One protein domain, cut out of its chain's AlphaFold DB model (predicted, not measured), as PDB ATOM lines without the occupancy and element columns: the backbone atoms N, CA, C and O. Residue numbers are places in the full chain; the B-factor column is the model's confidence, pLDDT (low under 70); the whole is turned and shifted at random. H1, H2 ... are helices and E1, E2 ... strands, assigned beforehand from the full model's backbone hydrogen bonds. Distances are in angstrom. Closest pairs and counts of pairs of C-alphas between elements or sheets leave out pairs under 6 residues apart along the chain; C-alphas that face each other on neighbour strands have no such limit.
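This is residues 4 to 58, 71 to 156 and 181 to 188 of the 193 residues of a protein of Mycobacterium xenopi (UniProt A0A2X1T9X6). A strongly twisted sheet of five strands is covered over one face, at E2 and E3, by two helices side by side, H4 and H5. H2 packs at the sheet's E1 edge, H1 crosses near the residues where E2 and E3 begin and only grazes the sheet, and H3 follows directly on the end of E1. The printed part has 149 residues with five named helices and five named strands, in the order H1 H2 E1 H3 H4 E2 H5 E3 E4 E5, and its class is mixed, helices and strands. The sheet is mixed too, in the order E1 E5 E2 E3 E4, with E2 and E3 parallel and its other neighbour pairs antiparallel. The whole is compact and rounded, with a radius of gyration of the C-alphas of 15.2 A and spans of 41 by 37 by 32 A.

Find C-alpha 4 at (-23.819, 24.033, -49.062); from there H1, residues 4 to 15, runs 16.9 A. Next come H2, residues 28 to 36, 12.4 A long, the strand E1, residues 42 to 45, and H3, residues 46 to 53. After the first cut, start again at C-alpha 71, at (-50.118, 38.207, -50.534), where H4, residues 71 to 86, runs 23.5 A. The strand E2, residues 91 to 95, spans 13.4 A, H5, residues 114 to 126, 18.8 A, and the strand E3, residues 134 to 138, 12.7 A. E4 is residues 149 to 151, and past the second cut E5, residues 184 to 187, ends with C-alpha 187 at (-22.113, 36.116, -46.139).

Begin at the sheet, whose edge strands are E1 and E4. E1 and E5 are antiparallel, with N 44 and O 185 2.8 A apart, within hydrogen-bond range. E5 and E2 are antiparallel at 177 degrees, with N 186 and O 91 at 3.0 A. Look next at E2, H5, E3, a strand-helix-strand unit, two parallel strands with a helix between them, whose crossover is right-handed; N 94 and O 136 are 2.8 A apart. E3 and E4 form a hairpin, with N 137 and O 150 at 2.8 A. Helices on one face of the sheet make two layers, with H2, H4 and H5. H5 lies over E3 at a height over the sheet of 9.1 A and runs along the strands, at 6 degrees to E3 on the local plane; the closest C-alphas are those of Val 125 and Val 135, 6.7 A. H4, on the same face as H5, lies over E2 at a height over the sheet of 10.6 A. H4 and H5 touch, closest at the C-alphas of Ala 78 and Ala 124, 4.8 A, and run the same way at a steep tilt of 38 degrees. H2 is on the sheet, its closest C-alpha to E1 being that of Ala 31, 6.3 A from Val 42. H1 only grazes the sheet, with its residues 6 to 14; C-alphas 11 and 134 are 7.0 A apart. H3 is only just not on the sheet, with 4 pairs of C-alphas within 10 A. In H1, H2 and H3 every O i to N i+4 pair is within hydrogen-bond range; in H4 11 of 12 are, in H5 7 of 9.

The two C-alphas farthest apart are those of Leu 37 and Ala 71, 43.9 A. Residues 59 to 70 are not printed, a gap of 21.8 A between C-alphas 58 and 71, nor are residues 157 to 180, a gap of 30.3 A between C-alphas 156 and 181. Of the links printed whole, H1 to H2 and E2 to H5 are long. Residues 24 to 25 pair in parallel with residues 43 to 44 of E1. The mean pLDDT of the printed part is 70.9; look for values under 70 in residues 45 to 58, 71 to 73, 99 to 108, 140 to 156 and 181 to 188.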
ATOM      1  N   ALA A   4     -23.239  24.911 -50.073       89.44
ATOM      2  CA  ALA A   4     -23.819  24.033 -49.062       89.44
ATOM      3  C   ALA A   4     -22.881  23.863 -47.853       89.44
ATOM      4  O   ALA A   4     -23.317  24.025 -46.713       89.44
ATOM      5  N   ASP A   5     -21.580  23.660 -48.094       90.56
ATOM      6  CA  ASP A   5     -20.576  23.517 -47.031       90.56
ATOM      7  C   ASP A   5     -20.485  24.788 -46.173       90.56
ATOM      8  O   ASP A   5     -20.386  24.722 -44.948       90.56
ATOM      9  N   LYS A   6     -20.536  25.968 -46.813       88.00
ATOM     10  CA  LYS A   6     -20.520  27.271 -46.122       88.00
ATOM     11  C   LYS A   6     -21.680  27.394 -45.145       88.00
ATOM     12  O   LYS A   6     -21.474  27.801 -44.004       88.00
ATOM     13  N   ARG A   7     -22.880  27.034 -45.599       89.94
ATOM     14  CA  ARG A   7     -24.112  27.068 -44.807       89.94
ATOM     15  C   ARG A   7     -24.056  26.108 -43.631       89.94
ATOM     16  O   ARG A   7     -24.292  26.527 -42.503       89.94
ATOM     17  N   ALA A   8     -23.675  24.857 -43.882       90.06
ATOM     18  CA  ALA A   8     -23.528  23.848 -42.837       90.06
ATOM     19  C   ALA A   8     -22.523  24.303 -41.767       90.06
ATOM     20  O   ALA A   8     -22.824  24.303 -40.574       90.06
ATOM     21  N   ARG A   9     -21.359  24.806 -42.199       89.69
ATOM     22  CA  ARG A   9     -20.347  25.366 -41.300       89.69
ATOM     23  C   ARG A   9     -20.871  26.563 -40.510       89.69
ATOM     24  O   ARG A   9     -20.543  26.693 -39.335       89.69
ATOM     25  N   PHE A  10     -21.633  27.457 -41.139       87.69
ATOM     26  CA  PHE A  10     -22.186  28.616 -40.447       87.69
ATOM     27  C   PHE A  10     -23.169  28.209 -39.356       87.69
ATOM     28  O   PHE A  10     -23.043  28.686 -38.231       87.69
ATOM     29  N   ARG A  11     -24.097  27.299 -39.665       86.38
ATOM     30  CA  ARG A  11     -25.057  26.775 -38.692       86.38
ATOM     31  C   ARG A  11     -24.350  26.116 -37.506       86.38
ATOM     32  O   ARG A  11     -24.553  26.545 -36.374       86.38
ATOM     33  N   ALA A  12     -23.420  25.202 -37.778       86.81
ATOM     34  CA  ALA A  12     -22.624  24.552 -36.739       86.81
ATOM     35  C   ALA A  12     -21.843  25.563 -35.878       86.81
ATOM     36  O   ALA A  12     -21.721  25.406 -34.666       86.81
ATOM     37  N   ALA A  13     -21.332  26.644 -36.481       84.19
ATOM     38  CA  ALA A  13     -20.631  27.696 -35.750       84.19
ATOM     39  C   ALA A  13     -21.556  28.498 -34.814       84.19
ATOM     40  O   ALA A  13     -21.117  28.924 -33.747       84.19
ATOM     41  N   LEU A  14     -22.823  28.707 -35.182       83.62
ATOM     42  CA  LEU A  14     -23.805  29.356 -34.305       83.62
ATOM     43  C   LEU A  14     -24.196  28.465 -33.118       83.62
ATOM     44  O   LEU A  14     -24.420  28.975 -32.023       83.62
ATOM     45  N   GLU A  15     -24.230  27.151 -33.325       85.38
ATOM     46  CA  GLU A  15     -24.560  26.150 -32.302       85.38
ATOM     47  C   GLU A  15     -23.375  25.828 -31.379       85.38
ATOM     48  O   GLU A  15     -23.553  25.271 -30.299       85.38
ATOM     49  N   SER A  16     -22.157  26.234 -31.745       83.88
ATOM     50  CA  SER A  16     -20.934  25.852 -31.032       83.88
ATOM     51  C   SER A  16     -20.758  26.507 -29.651       83.88
ATOM     52  O   SER A  16     -19.717  26.318 -29.022       83.88
ATOM     53  N   GLY A  17     -21.665  27.394 -29.231       83.00
ATOM     54  CA  GLY A  17     -21.540  28.192 -28.002       83.00
ATOM     55  C   GLY A  17     -20.405  29.231 -28.010       83.00
ATOM     56  O   GLY A  17     -20.244  29.983 -27.049       83.00
ATOM     57  N   ARG A  18     -19.621  29.320 -29.094       86.62
ATOM     58  CA  ARG A  18     -18.541  30.301 -29.257       86.62
ATOM     59  C   ARG A  18     -19.095  31.567 -29.891       86.62
ATOM     60  O   ARG A  18     -19.813  31.509 -30.887       86.62
ATOM     61  N   LEU A  19     -18.692  32.725 -29.369       84.19
ATOM     62  CA  LEU A  19     -19.014  33.994 -30.009       84.19
ATOM     63  C   LEU A  19     -18.360  34.069 -31.395       84.19
ATOM     64  O   LEU A  19     -17.136  34.052 -31.538       84.19
ATOM     65  N   GLN A  20     -19.214  34.187 -32.399       83.94
ATOM     66  CA  GLN A  20     -18.847  34.280 -33.798       83.94
ATOM     67  C   GLN A  20     -18.562  35.737 -34.194       83.94
ATOM     68  O   GLN A  20     -19.373  36.630 -33.937       83.94
ATOM     69  N   ARG A  21     -17.414  36.004 -34.830       86.38
ATOM     70  CA  ARG A  21     -16.970  37.364 -35.191       86.38
ATOM     71  C   ARG A  21     -17.141  37.625 -36.685       86.38
ATOM     72  O   ARG A  21     -16.433  37.049 -37.508       86.38
ATOM     73  N   PHE A  22     -18.070  38.525 -37.011       86.38
ATOM     74  CA  PHE A  22     -18.510  38.819 -38.379       86.38
ATOM     75  C   PHE A  22     -18.401  40.323 -38.686       86.38
ATOM     76  O   PHE A  22     -19.401  41.044 -38.600       86.38
ATOM     77  N   PRO A  23     -17.202  40.842 -39.009       86.69
ATOM     78  CA  PRO A  23     -17.035  42.245 -39.370       86.69
ATOM     79  C   PRO A  23     -17.806  42.620 -40.641       86.69
ATOM     80  O   PRO A  23     -18.002  41.803 -41.545       86.69
ATOM     81  N   GLY A  24     -18.224  43.884 -40.713       81.56
ATOM     82  CA  GLY A  24     -18.905  44.437 -41.878       81.56
ATOM     83  C   GLY A  24     -17.958  44.623 -43.064       81.56
ATOM     84  O   GLY A  24     -16.950  45.310 -42.930       81.56
ATOM     85  N   ALA A  25     -18.301  44.077 -44.228       80.12
ATOM     86  CA  ALA A  25     -17.578  44.309 -45.475       80.12
ATOM     87  C   ALA A  25     -18.360  45.271 -46.381       80.12
ATOM     88  O   ALA A  25     -19.512  45.011 -46.729       80.12
ATOM     89  N   SER A  26     -17.733  46.381 -46.778       78.88
ATOM     90  CA  SER A  26     -18.298  47.361 -47.722       78.88
ATOM     91  C   SER A  26     -17.895  47.104 -49.179       78.88
ATOM     92  O   SER A  26     -18.459  47.700 -50.097       78.88
ATOM     93  N   SER A  27     -16.920  46.221 -49.408       79.12
ATOM     94  CA  SER A  27     -16.446  45.826 -50.733       79.12
ATOM     95  C   SER A  27     -15.869  44.403 -50.714       79.12
ATOM     96  O   SER A  27     -15.497  43.905 -49.644       79.12
ATOM     97  N   PRO A  28     -15.729  43.747 -51.882       82.25
ATOM     98  CA  PRO A  28     -15.059  42.452 -51.977       82.25
ATOM     99  C   PRO A  28     -13.616  42.480 -51.453       82.25
ATOM    100  O   PRO A  28     -13.178  41.528 -50.818       82.25
ATOM    101  N   LEU A  29     -12.881  43.581 -51.649       88.31
ATOM    102  CA  LEU A  29     -11.514  43.716 -51.136       88.31
ATOM    103  C   LEU A  29     -11.482  43.684 -49.601       88.31
ATOM    104  O   LEU A  29     -10.675  42.965 -49.015       88.31
ATOM    105  N   VAL A  30     -12.408  44.395 -48.948       87.06
ATOM    106  CA  VAL A  30     -12.552  44.358 -47.482       87.06
ATOM    107  C   VAL A  30     -12.951  42.955 -47.016       87.06
ATOM    108  O   VAL A  30     -12.421  42.471 -46.019       87.06
ATOM    109  N   ALA A  31     -13.819  42.257 -47.755       84.75
ATOM    110  CA  ALA A  31     -14.168  40.871 -47.449       84.75
ATOM    111  C   ALA A  31     -12.954  39.923 -47.533       84.75
ATOM    112  O   ALA A  31     -12.797  39.073 -46.653       84.75
ATOM    113  N   LYS A  32     -12.066  40.089 -48.532       87.38
ATOM    114  CA  LYS A  32     -10.796  39.338 -48.617       87.38
ATOM    115  C   LYS A  32      -9.913  39.599 -47.403       87.38
ATOM    116  O   LYS A  32      -9.402  38.651 -46.815       87.38
ATOM    117  N   LEU A  33      -9.767  40.865 -47.013       93.69
ATOM    118  CA  LEU A  33      -8.955  41.246 -45.861       93.69
ATOM    119  C   LEU A  33      -9.494  40.635 -44.560       93.69
ATOM    120  O   LEU A  33      -8.737  40.032 -43.809       93.69
ATOM    121  N   ILE A  34     -10.807  40.713 -44.321       88.00
ATOM    122  CA  ILE A  34     -11.447  40.086 -43.153       88.00
ATOM    123  C   ILE A  34     -11.185  38.571 -43.135       88.00
ATOM    124  O   ILE A  34     -10.883  38.006 -42.085       88.00
ATOM    125  N   ALA A  35     -11.257  37.910 -44.293       86.44
ATOM    126  CA  ALA A  35     -10.961  36.485 -44.389       86.44
ATOM    127  C   ALA A  35      -9.482  36.164 -44.100       86.44
ATOM    128  O   ALA A  35      -9.210  35.180 -43.415       86.44
ATOM    129  N   ALA A  36      -8.547  36.985 -44.590       92.75
ATOM    130  CA  ALA A  36      -7.111  36.830 -44.348       92.75
ATOM    131  C   ALA A  36      -6.738  37.035 -42.870       92.75
ATOM    132  O   ALA A  36      -5.859  36.355 -42.354       92.75
ATOM    133  N   LEU A  37      -7.462  37.912 -42.169       95.50
ATOM    134  CA  LEU A  37      -7.301  38.160 -40.731       95.50
ATOM    135  C   LEU A  37      -7.909  37.059 -39.838       95.50
ATOM    136  O   LEU A  37      -7.873  37.173 -38.614       95.50
ATOM    137  N   GLY A  38      -8.483  35.997 -40.417       91.56
ATOM    138  CA  GLY A  38      -8.961  34.835 -39.660       91.56
ATOM    139  C   GLY A  38     -10.283  35.046 -38.913       91.56
ATOM    140  O   GLY A  38     -10.547  34.362 -37.922       91.56
ATOM    141  N   PHE A  39     -11.127  35.982 -39.357       90.12
ATOM    142  CA  PHE A  39     -12.489  36.115 -38.831       90.12
ATOM    143  C   PHE A  39     -13.392  34.947 -39.262       90.12
ATOM    144  O   PHE A  39     -13.157  34.284 -40.275       90.12
ATOM    145  N   ASP A  40     -14.458  34.712 -38.493       87.06
ATOM    146  CA  ASP A  40     -15.351  33.560 -38.669       87.06
ATOM    147  C   ASP A  40     -16.222  33.674 -39.933       87.06
ATOM    148  O   ASP A  40     -16.605  32.671 -40.539       87.06
ATOM    149  N   GLY A  41     -16.494  34.907 -40.361       87.19
ATOM    150  CA  GLY A  41     -17.217  35.217 -41.584       87.19
ATOM    151  C   GLY A  41     -17.258  36.717 -41.855       87.19
ATOM    152  O   GLY A  41     -16.607  37.510 -41.173       87.19
ATOM    153  N   VAL A  42     -18.030  37.106 -42.868       85.19
ATOM    154  CA  VAL A  42     -18.228  38.510 -43.232       85.19
ATOM    155  C   VAL A  42     -19.704  38.865 -43.155       85.19
ATOM    156  O   VAL A  42     -20.603  38.058 -43.392       85.19
ATOM    157  N   TYR A  43     -19.968  40.111 -42.811       81.81
ATOM    158  CA  TYR A  43     -21.312  40.635 -42.730       81.81
ATOM    159  C   TYR A  43     -21.502  41.703 -43.804       81.81
ATOM    160  O   TYR A  43     -20.740  42.665 -43.879       81.81
ATOM    161  N   VAL A  44     -22.519  41.559 -44.649       77.19
ATOM    162  CA  VAL A  44     -22.812  42.534 -45.702       77.19
ATOM    163  C   VAL A  44     -23.874  43.493 -45.170       77.19
ATOM    164  O   VAL A  44     -25.051  43.164 -45.005       77.19
ATOM    165  N   SER A  45     -23.430  44.703 -44.830       68.06
ATOM    166  CA  SER A  45     -24.290  45.722 -44.232       68.06
ATOM    167  C   SER A  45     -25.120  46.434 -45.291       68.06
ATOM    168  O   SER A  45     -24.570  47.018 -46.223       68.06
ATOM    169  N   GLY A  46     -26.438  46.501 -45.085       61.88
ATOM    170  CA  GLY A  46     -27.322  47.317 -45.920       61.88
ATOM    171  C   GLY A  46     -26.957  48.810 -45.904       61.88
ATOM    172  O   GLY A  46     -27.160  49.492 -46.899       61.88
ATOM    173  N   ALA A  47     -26.362  49.319 -44.816       52.06
ATOM    174  CA  ALA A  47     -25.886  50.707 -44.742       52.06
ATOM    175  C   ALA A  47     -24.591  50.928 -45.545       52.06
ATOM    176  O   ALA A  47     -24.441  51.957 -46.196       52.06
ATOM    177  N   GLY A  48     -23.686  49.942 -45.549       48.38
ATOM    178  CA  GLY A  48     -22.482  49.971 -46.386       48.38
ATOM    179  C   GLY A  48     -22.815  49.856 -47.876       48.38
ATOM    180  O   GLY A  48     -22.214  50.542 -48.696       48.38
ATOM    181  N   ALA A  49     -23.829  49.053 -48.215       50.59
ATOM    182  CA  ALA A  49     -24.380  48.992 -49.565       50.59
ATOM    183  C   ALA A  49     -25.068  50.312 -49.963       50.59
ATOM    184  O   ALA A  49     -24.821  50.812 -51.054       50.59
ATOM    185  N   PHE A  50     -25.862  50.918 -49.071       45.41
ATOM    186  CA  PHE A  50     -26.518  52.207 -49.326       45.41
ATOM    187  C   PHE A  50     -25.515  53.341 -49.578       45.41
ATOM    188  O   PHE A  50     -25.665  54.093 -50.534       45.41
ATOM    189  N   GLY A  51     -24.459  53.444 -48.763       42.88
ATOM    190  CA  GLY A  51     -23.431  54.475 -48.940       42.88
ATOM    191  C   GLY A  51     -22.638  54.337 -50.244       42.88
ATOM    192  O   GLY A  51     -22.168  55.336 -50.777       42.88
ATOM    193  N   ARG A  52     -22.507  53.115 -50.780       44.34
ATOM    194  CA  ARG A  52     -21.733  52.838 -52.001       44.34
ATOM    195  C   ARG A  52     -22.567  52.830 -53.282       44.34
ATOM    196  O   ARG A  52     -22.041  53.145 -54.343       44.34
ATOM    197  N   PHE A  53     -23.838  52.454 -53.197       41.72
ATOM    198  CA  PHE A  53     -24.709  52.273 -54.363       41.72
ATOM    199  C   PHE A  53     -25.909  53.234 -54.379       41.72
ATOM    200  O   PHE A  53     -26.728  53.180 -55.299       41.72
ATOM    201  N   GLY A  54     -26.014  54.130 -53.390       38.41
ATOM    202  CA  GLY A  54     -27.211  54.935 -53.157       38.41
ATOM    203  C   GLY A  54     -28.376  54.077 -52.636       38.41
ATOM    204  O   GLY A  54     -28.166  52.928 -52.232       38.41
ATOM    205  N   PRO A  55     -29.626  54.583 -52.640       45.06
ATOM    206  CA  PRO A  55     -30.793  53.722 -52.441       45.06
ATOM    207  C   PRO A  55     -30.694  52.528 -53.392       45.06
ATOM    208  O   PRO A  55     -30.356  52.717 -54.558       45.06
ATOM    209  N   ALA A  56     -30.921  51.314 -52.879       43.50
ATOM    210  CA  ALA A  56     -30.682  50.060 -53.591       43.50
ATOM    211  C   ALA A  56     -31.215  50.118 -55.036       43.50
ATOM    212  O   ALA A  56     -32.414  49.998 -55.274       43.50
ATOM    213  N   ARG A  57     -30.313  50.320 -56.008       29.31
ATOM    214  CA  ARG A  57     -30.659  50.390 -57.437       29.31
ATOM    215  C   ARG A  57     -30.915  49.017 -58.058       29.31
ATOM    216  O   ARG A  57     -31.434  48.954 -59.165       29.31
ATOM    217  N   HIS A  58     -30.678  47.924 -57.326       33.19
ATOM    218  CA  HIS A  58     -31.348  46.649 -57.597       33.19
ATOM    219  C   HIS A  58     -32.781  46.701 -57.059       33.19
ATOM    220  O   HIS A  58     -33.157  46.032 -56.099       33.19
ATOM    221  N   ALA A  71     -50.507  39.361 -49.717       42.75
ATOM    222  CA  ALA A  71     -50.118  38.207 -50.534       42.75
ATOM    223  C   ALA A  71     -48.720  38.360 -51.156       42.75
ATOM    224  O   ALA A  71     -47.933  37.418 -51.169       42.75
ATOM    225  N   GLN A  72     -48.359  39.570 -51.599       59.56
ATOM    226  CA  GLN A  72     -47.038  39.807 -52.192       59.56
ATOM    227  C   GLN A  72     -45.908  39.760 -51.159       59.56
ATOM    228  O   GLN A  72     -44.768  39.482 -51.515       59.56
ATOM    229  N   ILE A  73     -46.202  40.010 -49.880       67.12
ATOM    230  CA  ILE A  73     -45.186  40.079 -48.823       67.12
ATOM    231  C   ILE A  73     -44.508  38.719 -48.636       67.12
ATOM    232  O   ILE A  73     -43.281  38.656 -48.551       67.12
ATOM    233  N   ALA A  74     -45.285  37.637 -48.617       70.69
ATOM    234  CA  ALA A  74     -44.758  36.279 -48.544       70.69
ATOM    235  C   ALA A  74     -43.972  35.918 -49.816       70.69
ATOM    236  O   ALA A  74     -42.822  35.496 -49.724       70.69
ATOM    237  N   THR A  75     -44.532  36.177 -51.003       74.06
ATOM    238  CA  THR A  75     -43.884  35.869 -52.291       74.06
ATOM    239  C   THR A  75     -42.564  36.616 -52.496       74.06
ATOM    240  O   THR A  75     -41.575  36.019 -52.917       74.06
ATOM    241  N   LEU A  76     -42.510  37.914 -52.184       77.19
ATOM    242  CA  LEU A  76     -41.285  38.715 -52.288       77.19
ATOM    243  C   LEU A  76     -40.227  38.251 -51.285       77.19
ATOM    244  O   LEU A  76     -39.038  38.233 -51.604       77.19
ATOM    245  N   THR A  77     -40.658  37.846 -50.091       79.88
ATOM    246  CA  THR A  77     -39.778  37.296 -49.055       79.88
ATOM    247  C   THR A  77     -39.171  35.966 -49.502       79.88
ATOM    248  O   THR A  77     -37.951  35.821 -49.473       79.88
ATOM    249  N   ALA A  78     -40.000  35.044 -49.996       81.00
ATOM    250  CA  ALA A  78     -39.567  33.764 -50.549       81.00
ATOM    251  C   ALA A  78     -38.569  33.954 -51.702       81.00
ATOM    252  O   ALA A  78     -37.453  33.444 -51.652       81.00
ATOM    253  N   ARG A  79     -38.916  34.795 -52.689       81.44
ATOM    254  CA  ARG A  79     -38.029  35.119 -53.818       81.44
ATOM    255  C   ARG A  79     -36.699  35.713 -53.357       81.44
ATOM    256  O   ARG A  79     -35.663  35.411 -53.940       81.44
ATOM    257  N   THR A  80     -36.720  36.562 -52.330       80.75
ATOM    258  CA  THR A  80     -35.493  37.136 -51.765       80.75
ATOM    259  C   THR A  80     -34.597  36.039 -51.203       80.75
ATOM    260  O   THR A  80     -33.409  36.048 -51.500       80.75
ATOM    261  N   VAL A  81     -35.140  35.080 -50.447       82.69
ATOM    262  CA  VAL A  81     -34.356  33.949 -49.922       82.69
ATOM    263  C   VAL A  81     -33.701  33.166 -51.055       82.69
ATOM    264  O   VAL A  81     -32.484  33.009 -51.025       82.69
ATOM    265  N   THR A  82     -34.453  32.784 -52.089       84.19
ATOM    266  CA  THR A  82     -33.905  32.063 -53.251       84.19
ATOM    267  C   THR A  82     -32.756  32.832 -53.910       84.19
ATOM    268  O   THR A  82     -31.670  32.291 -54.080       84.19
ATOM    269  N   VAL A  83     -32.932  34.133 -54.173       80.31
ATOM    270  CA  VAL A  83     -31.883  34.968 -54.790       80.31
ATOM    271  C   VAL A  83     -30.613  35.034 -53.933       80.31
ATOM    272  O   VAL A  83     -29.504  35.039 -54.465       80.31
ATOM    273  N   LEU A  84     -30.739  35.093 -52.606       80.44
ATOM    274  CA  LEU A  84     -29.569  35.091 -51.722       80.44
ATOM    275  C   LEU A  84     -28.872  33.751 -51.674       80.44
ATOM    276  O   LEU A  84     -27.644  33.686 -51.571       80.44
ATOM    277  N   GLU A  85     -29.665  32.695 -51.693       84.38
ATOM    278  CA  GLU A  85     -29.159  31.349 -51.711       84.38
ATOM    279  C   GLU A  85     -28.348  31.082 -52.979       84.38
ATOM    280  O   GLU A  85     -27.204  30.629 -52.865       84.38
ATOM    281  N   ASP A  86     -28.888  31.457 -54.137       83.56
ATOM    282  CA  ASP A  86     -28.230  31.369 -55.444       83.56
ATOM    283  C   ASP A  86     -26.956  32.219 -55.494       83.56
ATOM    284  O   ASP A  86     -25.927  31.801 -56.026       83.56
ATOM    285  N   ALA A  87     -26.970  33.390 -54.849       82.00
ATOM    286  CA  ALA A  87     -25.788  34.235 -54.678       82.00
ATOM    287  C   ALA A  87     -24.739  33.646 -53.705       82.00
ATOM    288  O   ALA A  87     -23.690  34.250 -53.470       82.00
ATOM    289  N   GLY A  88     -25.000  32.474 -53.116       85.38
ATOM    290  CA  GLY A  88     -24.066  31.750 -52.260       85.38
ATOM    291  C   GLY A  88     -23.971  32.285 -50.831       85.38
ATOM    292  O   GLY A  88     -22.982  32.001 -50.146       85.38
ATOM    293  N   LEU A  89     -24.962  33.059 -50.370       85.50
ATOM    294  CA  LEU A  89     -25.042  33.476 -48.971       85.50
ATOM    295  C   LEU A  89     -25.414  32.291 -48.077       85.50
ATOM    296  O   LEU A  89     -25.953  31.274 -48.520       85.50
ATOM    297  N   ALA A  90     -25.124  32.451 -46.788       87.25
ATOM    298  CA  ALA A  90     -25.417  31.429 -45.793       87.25
ATOM    299  C   ALA A  90     -26.498  31.803 -44.792       87.25
ATOM    300  O   ALA A  90     -26.982  30.945 -44.059       87.25
ATOM    301  N   GLY A  91     -26.887  33.071 -44.774       85.69
ATOM    302  CA  GLY A  91     -28.055  33.489 -44.036       85.69
ATOM    303  C   GLY A  91     -28.424  34.936 -44.296       85.69
ATOM    304  O   GLY A  91     -27.693  35.715 -44.917       85.69
ATOM    305  N   CYS A  92     -29.576  35.319 -43.777       81.75
ATOM    306  CA  CYS A  92     -30.056  36.686 -43.826       81.75
ATOM    307  C   CYS A  92     -30.835  37.023 -42.565       81.75
ATOM    308  O   CYS A  92     -31.250  36.139 -41.812       81.75
ATOM    309  N   HIS A  93     -31.055  38.320 -42.349       79.88
ATOM    310  CA  HIS A  93     -31.987  38.751 -41.320       79.88
ATOM    311  C   HIS A  93     -33.202  39.423 -41.946       79.88
ATOM    312  O   HIS A  93     -33.065  40.282 -42.815       79.88
ATOM    313  N   LEU A  94     -34.383  39.036 -41.478       78.81
ATOM    314  CA  LEU A  94     -35.646  39.670 -41.822       78.81
ATOM    315  C   LEU A  94     -36.025  40.624 -40.708       78.81
ATOM    316  O   LEU A  94     -35.999  40.254 -39.537       78.81
ATOM    317  N   GLU A  95     -36.370  41.850 -41.080       77.56
ATOM    318  CA  GLU A  95     -36.750  42.879 -40.122       77.56
ATOM    319  C   GLU A  95     -38.193  43.333 -40.308       77.56
ATOM    320  O   GLU A  95     -38.728  43.342 -41.420       77.56
ATOM    321  N   ASP A  96     -38.801  43.717 -39.193       78.44
ATOM    322  CA  ASP A  96     -40.177  44.195 -39.107       78.44
ATOM    323  C   ASP A  96     -40.309  45.694 -39.387       78.44
ATOM    324  O   ASP A  96     -41.398  46.235 -39.293       78.44
ATOM    325  N   GLN A  97     -39.240  46.391 -39.771       74.19
ATOM    326  CA  GLN A  97     -39.325  47.815 -40.078       74.19
ATOM    327  C   GLN A  97     -40.130  48.075 -41.365       74.19
ATOM    328  O   GLN A  97     -39.934  47.401 -42.382       74.19
ATOM    329  N   VAL A  98     -41.003  49.084 -41.328       74.31
ATOM    330  CA  VAL A  98     -41.724  49.596 -42.504       74.31
ATOM    331  C   VAL A  98     -40.720  50.131 -43.532       74.31
ATOM    332  O   VAL A  98     -39.672  50.674 -43.178       74.31
ATOM    333  N   ASN A  99     -41.025  49.956 -44.818       68.88
ATOM    334  CA  ASN A  99     -40.222  50.495 -45.913       68.88
ATOM    335  C   ASN A  99     -40.778  51.874 -46.335       68.88
ATOM    336  O   ASN A  99     -41.998  51.973 -46.460       68.88
ATOM    337  N   PRO A 100     -39.956  52.913 -46.591       68.00
ATOM    338  CA  PRO A 100     -38.492  52.942 -46.589       68.00
ATOM    339  C   PRO A 100     -37.878  52.786 -45.191       68.00
ATOM    340  O   PRO A 100     -38.236  53.463 -44.233       68.00
ATOM    341  N   LYS A 101     -36.906  51.879 -45.081       65.31
ATOM    342  CA  LYS A 101     -36.282  51.511 -43.804       65.31
ATOM    343  C   LYS A 101     -35.353  52.604 -43.273       65.31
ATOM    344  O   LYS A 101     -34.336  52.910 -43.902       65.31
ATOM    345  N   HIS A 102     -35.568  53.080 -42.049       65.31
ATOM    346  CA  HIS A 102     -34.637  53.976 -41.345       65.31
ATOM    347  C   HIS A 102     -33.442  53.222 -40.746       65.31
ATOM    348  O   HIS A 102     -33.498  52.018 -40.505       65.31
ATOM    349  N   CYS A 103     -32.306  53.891 -40.538       66.94
ATOM    350  CA  CYS A 103     -31.187  53.267 -39.826       66.94
ATOM    351  C   CYS A 103     -31.635  52.841 -38.419       66.94
ATOM    352  O   CYS A 103     -32.324  53.588 -37.738       66.94
ATOM    353  N   GLY A 104     -31.221  51.653 -37.961       59.84
ATOM    354  CA  GLY A 104     -31.613  51.137 -36.643       59.84
ATOM    355  C   GLY A 104     -31.174  52.017 -35.460       59.84
ATOM    356  O   GLY A 104     -31.736  51.881 -34.374       59.84
ATOM    357  N   HIS A 105     -30.197  52.898 -35.690       65.88
ATOM    358  CA  HIS A 105     -29.662  53.872 -34.732       65.88
ATOM    359  C   HIS A 105     -30.382  55.218 -34.732       65.88
ATOM    360  O   HIS A 105     -30.151  56.006 -33.826       65.88
ATOM    361  N   LEU A 106     -31.197  55.491 -35.751       63.91
ATOM    362  CA  LEU A 106     -31.949  56.736 -35.848       63.91
ATOM    363  C   LEU A 106     -33.313  56.572 -35.178       63.91
ATOM    364  O   LEU A 106     -33.864  55.464 -35.126       63.91
ATOM    365  N   ASP A 107     -33.840  57.689 -34.692       61.06
ATOM    366  CA  ASP A 107     -35.209  57.794 -34.197       61.06
ATOM    367  C   ASP A 107     -36.220  57.712 -35.357       61.06
ATOM    368  O   ASP A 107     -35.842  57.668 -36.531       61.06
ATOM    369  N   ASN A 108     -37.515  57.643 -35.033       67.69
ATOM    370  CA  ASN A 108     -38.622  57.531 -36.000       67.69
ATOM    371  C   ASN A 108     -38.629  56.229 -36.819       67.69
ATOM    372  O   ASN A 108     -38.847  56.213 -38.030       67.69
ATOM    373  N   LYS A 109     -38.406  55.096 -36.148       70.19
ATOM    374  CA  LYS A 109     -38.559  53.769 -36.757       70.19
ATOM    375  C   LYS A 109     -39.999  53.299 -36.580       70.19
ATOM    376  O   LYS A 109     -40.445  53.117 -35.454       70.19
ATOM    377  N   SER A 110     -40.678  53.026 -37.685       75.12
ATOM    378  CA  SER A 110     -41.975  52.345 -37.676       75.12
ATOM    379  C   SER A 110     -41.790  50.863 -37.971       75.12
ATOM    380  O   SER A 110     -40.961  50.492 -38.806       75.12
ATOM    381  N   VAL A 111     -42.573  50.017 -37.307       77.12
ATOM    382  CA  VAL A 111     -42.613  48.572 -37.559       77.12
ATOM    383  C   VAL A 111     -43.957  48.168 -38.159       77.12
ATOM    384  O   VAL A 111     -44.965  48.837 -37.944       77.12
ATOM    385  N   VAL A 112     -43.959  47.092 -38.937       77.56
ATOM    386  CA  VAL A 112     -45.172  46.453 -39.438       77.56
ATOM    387  C   VAL A 112     -45.875  45.703 -38.301       77.56
ATOM    388  O   VAL A 112     -45.221  45.321 -37.324       77.56
ATOM    389  N   PRO A 113     -47.186  45.440 -38.417       77.88
ATOM    390  CA  PRO A 113     -47.888  44.574 -37.480       77.88
ATOM    391  C   PRO A 113     -47.234  43.191 -37.377       77.88
ATOM    392  O   PRO A 113     -46.728  42.651 -38.363       77.88
ATOM    393  N   ALA A 114     -47.305  42.564 -36.200       78.25
ATOM    394  CA  ALA A 114     -46.764  41.218 -35.987       78.25
ATOM    395  C   ALA A 114     -47.333  40.187 -36.983       78.25
ATOM    396  O   ALA A 114     -46.613  39.296 -37.432       78.25
ATOM    397  N   SER A 115     -48.591  40.360 -37.403       78.00
ATOM    398  CA  SER A 115     -49.258  39.518 -38.402       78.00
ATOM    399  C   SER A 115     -48.568  39.511 -39.773       78.00
ATOM    400  O   SER A 115     -48.649  38.511 -40.486       78.00
ATOM    401  N   ASP A 116     -47.836  40.567 -40.140       78.19
ATOM    402  CA  ASP A 116     -47.026  40.578 -41.361       78.19
ATOM    403  C   ASP A 116     -45.753  39.744 -41.194       78.19
ATOM    404  O   ASP A 116     -45.356  39.026 -42.114       78.19
ATOM    405  N   MET A 117     -45.120  39.781 -40.017       78.56
ATOM    406  CA  MET A 117     -43.950  38.945 -39.729       78.56
ATOM    407  C   MET A 117     -44.315  37.461 -39.659       78.56
ATOM    408  O   MET A 117     -43.572  36.638 -40.190       78.56
ATOM    409  N   VAL A 118     -45.490  37.130 -39.117       80.81
ATOM    410  CA  VAL A 118     -46.045  35.764 -39.121       80.81
ATOM    411  C   VAL A 118     -46.253  35.234 -40.544       80.81
ATOM    412  O   VAL A 118     -46.152  34.035 -40.759       80.81
ATOM    413  N   LYS A 119     -46.455  36.099 -41.547       80.19
ATOM    414  CA  LYS A 119     -46.501  35.691 -42.966       80.19
ATOM    415  C   LYS A 119     -45.112  35.594 -43.605       80.19
ATOM    416  O   LYS A 119     -44.878  34.731 -44.445       80.19
ATOM    417  N   ARG A 120     -44.183  36.483 -43.237       79.31
ATOM    418  CA  ARG A 120     -42.825  36.546 -43.815       79.31
ATOM    419  C   ARG A 120     -41.938  35.392 -43.376       79.31
ATOM    420  O   ARG A 120     -41.216  34.842 -44.201       79.31
ATOM    421  N   LEU A 121     -41.948  35.066 -42.084       82.19
ATOM    422  CA  LEU A 121     -41.003  34.105 -41.519       82.19
ATOM    423  C   LEU A 121     -41.215  32.686 -42.070       82.19
ATOM    424  O   LEU A 121     -40.234  32.131 -42.566       82.19
ATOM    425  N   PRO A 122     -42.444  32.131 -42.121       84.44
ATOM    426  CA  PRO A 122     -42.677  30.837 -42.758       84.44
ATOM    427  C   PRO A 122     -42.332  30.864 -44.248       84.44
ATOM    428  O   PRO A 122     -41.612  29.994 -44.720       84.44
ATOM    429  N   ALA A 123     -42.733  31.913 -44.978       84.06
ATOM    430  CA  ALA A 123     -42.427  32.039 -46.404       84.06
ATOM    431  C   ALA A 123     -40.915  32.045 -46.694       84.06
ATOM    432  O   ALA A 123     -40.472  31.470 -47.683       84.06
ATOM    433  N   ALA A 124     -40.115  32.672 -45.831       82.88
ATOM    434  CA  ALA A 124     -38.661  32.648 -45.940       82.88
ATOM    435  C   ALA A 124     -38.075  31.268 -45.647       82.88
ATOM    436  O   ALA A 124     -37.205  30.803 -46.374       82.88
ATOM    437  N   VAL A 125     -38.543  30.624 -44.578       87.00
ATOM    438  CA  VAL A 125     -38.056  29.314 -44.141       87.00
ATOM    439  C   VAL A 125     -38.387  28.229 -45.172       87.00
ATOM    440  O   VAL A 125     -37.518  27.407 -45.464       87.00
ATOM    441  N   SER A 126     -39.590  28.263 -45.755       88.19
ATOM    442  CA  SER A 126     -40.050  27.331 -46.793       88.19
ATOM    443  C   SER A 126     -39.395  27.549 -48.157       88.19
ATOM    444  O   SER A 126     -39.351  26.625 -48.958       88.19
ATOM    445  N   ALA A 127     -38.889  28.751 -48.446       88.25
ATOM    446  CA  ALA A 127     -38.243  29.061 -49.725       88.25
ATOM    447  C   ALA A 127     -36.768  28.637 -49.804       88.25
ATOM    448  O   ALA A 127     -36.132  28.823 -50.843       88.25
ATOM    449  N   ARG A 128     -36.209  28.115 -48.707       88.38
ATOM    450  CA  ARG A 128     -34.826  27.646 -48.668       88.38
ATOM    451  C   ARG A 128     -34.658  26.410 -49.544       88.38
ATOM    452  O   ARG A 128     -35.460  25.487 -49.463       88.38
ATOM    453  N   CYS A 129     -33.579  26.343 -50.317       84.00
ATOM    454  CA  CYS A 129     -33.248  25.161 -51.118       84.00
ATOM    455  C   CYS A 129     -32.547  24.069 -50.291       84.00
ATOM    456  O   CYS A 129     -32.319  22.969 -50.783       84.00
ATOM    457  N   GLY A 130     -32.182  24.358 -49.038       83.25
ATOM    458  CA  GLY A 130     -31.616  23.379 -48.116       83.25
ATOM    459  C   GLY A 130     -31.710  23.829 -46.657       83.25
ATOM    460  O   GLY A 130     -31.872  25.022 -46.385       83.25
ATOM    461  N   PRO A 131     -31.558  22.901 -45.696       85.94
ATOM    462  CA  PRO A 131     -31.835  23.180 -44.285       85.94
ATOM    463  C   PRO A 131     -30.877  24.228 -43.708       85.94
ATOM    464  O   PRO A 131     -31.251  25.056 -42.890       85.94
ATOM    465  N   ASN A 132     -29.635  24.260 -44.187       88.31
ATOM    466  CA  ASN A 132     -28.565  25.009 -43.535       88.31
ATOM    467  C   ASN A 132     -28.549  26.522 -43.822       88.31
ATOM    468  O   ASN A 132     -27.683  27.218 -43.292       88.31
ATOM    469  N   PHE A 133     -29.447  27.055 -44.660       87.25
ATOM    470  CA  PHE A 133     -29.548  28.509 -44.810       87.25
ATOM    471  C   PHE A 133     -30.238  29.120 -43.591       87.25
ATOM    472  O   PHE A 133     -31.360  28.758 -43.233       87.25
ATOM    473  N   VAL A 134     -29.563  30.065 -42.945       86.94
ATOM    474  CA  VAL A 134     -30.015  30.634 -41.677       86.94
ATOM    475  C   VAL A 134     -30.890  31.861 -41.923       86.94
ATOM    476  O   VAL A 134     -30.413  32.901 -42.380       86.94
ATOM    477  N   VAL A 135     -32.163  31.778 -41.542       82.88
ATOM    478  CA  VAL A 135     -33.059  32.938 -41.472       82.88
ATOM    479  C   VAL A 135     -33.128  33.394 -40.026       82.88
ATOM    480  O   VAL A 135     -33.467  32.616 -39.135       82.88
ATOM    481  N   CYS A 136     -32.832  34.667 -39.776       82.12
ATOM    482  CA  CYS A 136     -33.026  35.228 -38.449       82.12
ATOM    483  C   CYS A 136     -33.968  36.438 -38.449       82.12
ATOM    484  O   CYS A 136     -33.853  37.359 -39.254       82.12
ATOM    485  N   ALA A 137     -34.910  36.446 -37.511       78.12
ATOM    486  CA  ALA A 137     -35.794  37.575 -37.284       78.12
ATOM    487  C   ALA A 137     -35.063  38.649 -36.473       78.12
ATOM    488  O   ALA A 137     -34.415  38.356 -35.463       78.12
ATOM    489  N   ARG A 138     -35.192  39.902 -36.901       77.88
ATOM    490  CA  ARG A 138     -34.738  41.082 -36.177       77.88
ATOM    491  C   ARG A 138     -35.922  42.011 -35.959       77.88
ATOM    492  O   ARG A 138     -36.553  42.428 -36.919       77.88
ATOM    493  N   THR A 139     -36.167  42.402 -34.715       73.94
ATOM    494  CA  THR A 139     -37.238  43.356 -34.401       73.94
ATOM    495  C   THR A 139     -36.696  44.739 -34.052       73.94
ATOM    496  O   THR A 139     -35.657  44.867 -33.394       73.94
ATOM    497  N   GLY A 140     -37.388  45.776 -34.526       64.25
ATOM    498  CA  GLY A 140     -37.182  47.176 -34.160       64.25
ATOM    499  C   GLY A 140     -38.034  47.656 -32.979       64.25
ATOM    500  O   GLY A 140     -37.900  48.819 -32.609       64.25
ATOM    501  N   THR A 141     -38.880  46.796 -32.395       58.28
ATOM    502  CA  THR A 141     -39.918  47.158 -31.403       58.28
ATOM    503  C   THR A 141     -39.423  47.516 -30.002       58.28
ATOM    504  O   THR A 141     -40.226  47.969 -29.189       58.28
ATOM    505  N   ALA A 142     -38.137  47.377 -29.670       50.03
ATOM    506  CA  ALA A 142     -37.699  47.799 -28.344       50.03
ATOM    507  C   ALA A 142     -37.507  49.322 -28.307       50.03
ATOM    508  O   ALA A 142     -36.570  49.863 -28.909       50.03
ATOM    509  N   GLY A 143     -38.390  49.998 -27.567       38.66
ATOM    510  CA  GLY A 143     -38.209  51.386 -27.156       38.66
ATOM    511  C   GLY A 143     -36.782  51.607 -26.652       38.66
ATOM    512  O   GLY A 143     -36.298  50.870 -25.795       38.66
ATOM    513  N   GLY A 144     -36.086  52.572 -27.254       35.03
ATOM    514  CA  GLY A 144     -34.705  52.916 -26.920       35.03
ATOM    515  C   GLY A 144     -33.698  51.771 -27.129       35.03
ATOM    516  O   GLY A 144     -33.429  50.963 -26.244       35.03
ATOM    517  N   HIS A 145     -33.029  51.761 -28.283       30.30
ATOM    518  CA  HIS A 145     -31.725  51.101 -28.483       30.30
ATOM    519  C   HIS A 145     -31.615  49.562 -28.442       30.30
ATOM    520  O   HIS A 145     -30.485  49.068 -28.383       30.30
ATOM    521  N   ARG A 146     -32.687  48.757 -28.523       37.38
ATOM    522  CA  ARG A 146     -32.524  47.281 -28.524       37.38
ATOM    523  C   ARG A 146     -33.174  46.617 -29.737       37.38
ATOM    524  O   ARG A 146     -34.346  46.797 -30.020       37.38
ATOM    525  N   SER A 147     -32.399  45.827 -30.470       39.84
ATOM    526  CA  SER A 147     -32.928  44.912 -31.484       39.84
ATOM    527  C   SER A 147     -32.747  43.484 -30.989       39.84
ATOM    528  O   SER A 147     -31.606  43.067 -30.776       39.84
ATOM    529  N   GLY A 148     -33.846  42.755 -30.798       40.59
ATOM    530  CA  GLY A 148     -33.818  41.315 -30.539       40.59
ATOM    531  C   GLY A 148     -33.452  40.546 -31.808       40.59
ATOM    532  O   GLY A 148     -33.738  41.010 -32.915       40.59
ATOM    533  N   ARG A 149     -32.790  39.396 -31.648       46.91
ATOM    534  CA  ARG A 149     -32.347  38.532 -32.744       46.91
ATOM    535  C   ARG A 149     -32.778  37.096 -32.443       46.91
ATOM    536  O   ARG A 149     -32.383  36.571 -31.408       46.91
ATOM    537  N   PHE A 150     -33.571  36.487 -33.322       47.72
ATOM    538  CA  PHE A 150     -34.028  35.099 -33.187       47.72
ATOM    539  C   PHE A 150     -33.612  34.285 -34.410       47.72
ATOM    540  O   PHE A 150     -33.799  34.751 -35.534       47.72
ATOM    541  N   LEU A 151     -33.022  33.110 -34.197       56.41
ATOM    542  CA  LEU A 151     -32.711  32.139 -35.245       56.41
ATOM    543  C   LEU A 151     -33.926  31.235 -35.420       56.41
ATOM    544  O   LEU A 151     -34.396  30.667 -34.438       56.41
ATOM    545  N   LEU A 152     -34.445  31.133 -36.642       52.69
ATOM    546  CA  LEU A 152     -35.576  30.251 -36.903       52.69
ATOM    547  C   LEU A 152     -35.080  28.815 -37.121       52.69
ATOM    548  O   LEU A 152     -34.128  28.626 -37.888       52.69
ATOM    549  N   PRO A 153     -35.697  27.825 -36.453       50.59
ATOM    550  CA  PRO A 153     -35.395  26.420 -36.684       50.59
ATOM    551  C   PRO A 153     -35.911  25.968 -38.063       50.59
ATOM    552  O   PRO A 153     -36.574  26.725 -38.778       50.59
ATOM    553  N   ASP A 154     -35.579  24.739 -38.462       48.84
ATOM    554  CA  ASP A 154     -36.088  24.164 -39.710       48.84
ATOM    555  C   ASP A 154     -37.605  23.912 -39.633       48.84
ATOM    556  O   ASP A 154     -38.117  23.632 -38.548       48.84
ATOM    557  N   PRO A 155     -38.350  24.010 -40.752       40.81
ATOM    558  CA  PRO A 155     -39.807  23.905 -40.735       40.81
ATOM    559  C   PRO A 155     -40.279  22.517 -40.289       40.81
ATOM    560  O   PRO A 155     -41.333  22.419 -39.682       40.81
ATOM    561  N   GLU A 156     -39.477  21.465 -40.487       37.09
ATOM    562  CA  GLU A 156     -39.757  20.110 -39.979       37.09
ATOM    563  C   GLU A 156     -39.668  19.995 -38.444       37.09
ATOM    564  O   GLU A 156     -40.096  19.002 -37.871       37.09
ATOM    565  N   THR A 181     -25.310  46.640 -34.168       24.08
ATOM    566  CA  THR A 181     -26.587  46.960 -34.809       24.08
ATOM    567  C   THR A 181     -26.323  47.457 -36.232       24.08
ATOM    568  O   THR A 181     -25.793  48.539 -36.453       24.08
ATOM    569  N   GLY A 182     -26.727  46.672 -37.232       23.95
ATOM    570  CA  GLY A 182     -26.755  47.090 -38.643       23.95
ATOM    571  C   GLY A 182     -27.788  46.286 -39.429       23.95
ATOM    572  O   GLY A 182     -28.123  45.194 -38.999       23.95
ATOM    573  N   LYS A 183     -28.337  46.821 -40.523       29.58
ATOM    574  CA  LYS A 183     -29.270  46.141 -41.456       29.58
ATOM    575  C   LYS A 183     -28.538  45.011 -42.193       29.58
ATOM    576  O   LYS A 183     -27.380  45.240 -42.556       29.58
ATOM    577  N   CYS A 184     -29.118  43.818 -42.362       32.31
ATOM    578  CA  CYS A 184     -28.293  42.609 -42.508       32.31
ATOM    579  C   CYS A 184     -28.486  41.725 -43.743       32.31
ATOM    580  O   CYS A 184     -29.562  41.178 -43.959       32.31
ATOM    581  N   TRP A 185     -27.356  41.404 -44.370       33.66
ATOM    582  CA  TRP A 185     -27.120  40.198 -45.159       33.66
ATOM    583  C   TRP A 185     -25.912  39.460 -44.542       33.66
ATOM    584  O   TRP A 185     -24.925  40.109 -44.182       33.66
ATOM    585  N   VAL A 186     -25.964  38.134 -44.365       33.88
ATOM    586  CA  VAL A 186     -24.853  37.351 -43.785       33.88
ATOM    587  C   VAL A 186     -24.179  36.535 -44.885       33.88
ATOM    588  O   VAL A 186     -24.767  35.628 -45.473       33.88
ATOM    589  N   MET A 187     -22.915  36.844 -45.163       34.50
ATOM    590  CA  MET A 187     -22.113  36.116 -46.139       34.50
ATOM    591  C   MET A 187     -21.076  35.288 -45.380       34.50
ATOM    592  O   MET A 187     -20.073  35.798 -44.887       34.50
ATOM    593  N   THR A 188     -21.271  33.975 -45.291       31.19
ATOM    594  CA  THR A 188     -20.219  33.114 -44.739       31.19
ATOM    595  C   THR A 188     -19.338  32.630 -45.882       31.19
ATOM    596  O   THR A 188     -19.604  31.623 -46.521       31.19
TER     597      THR A 188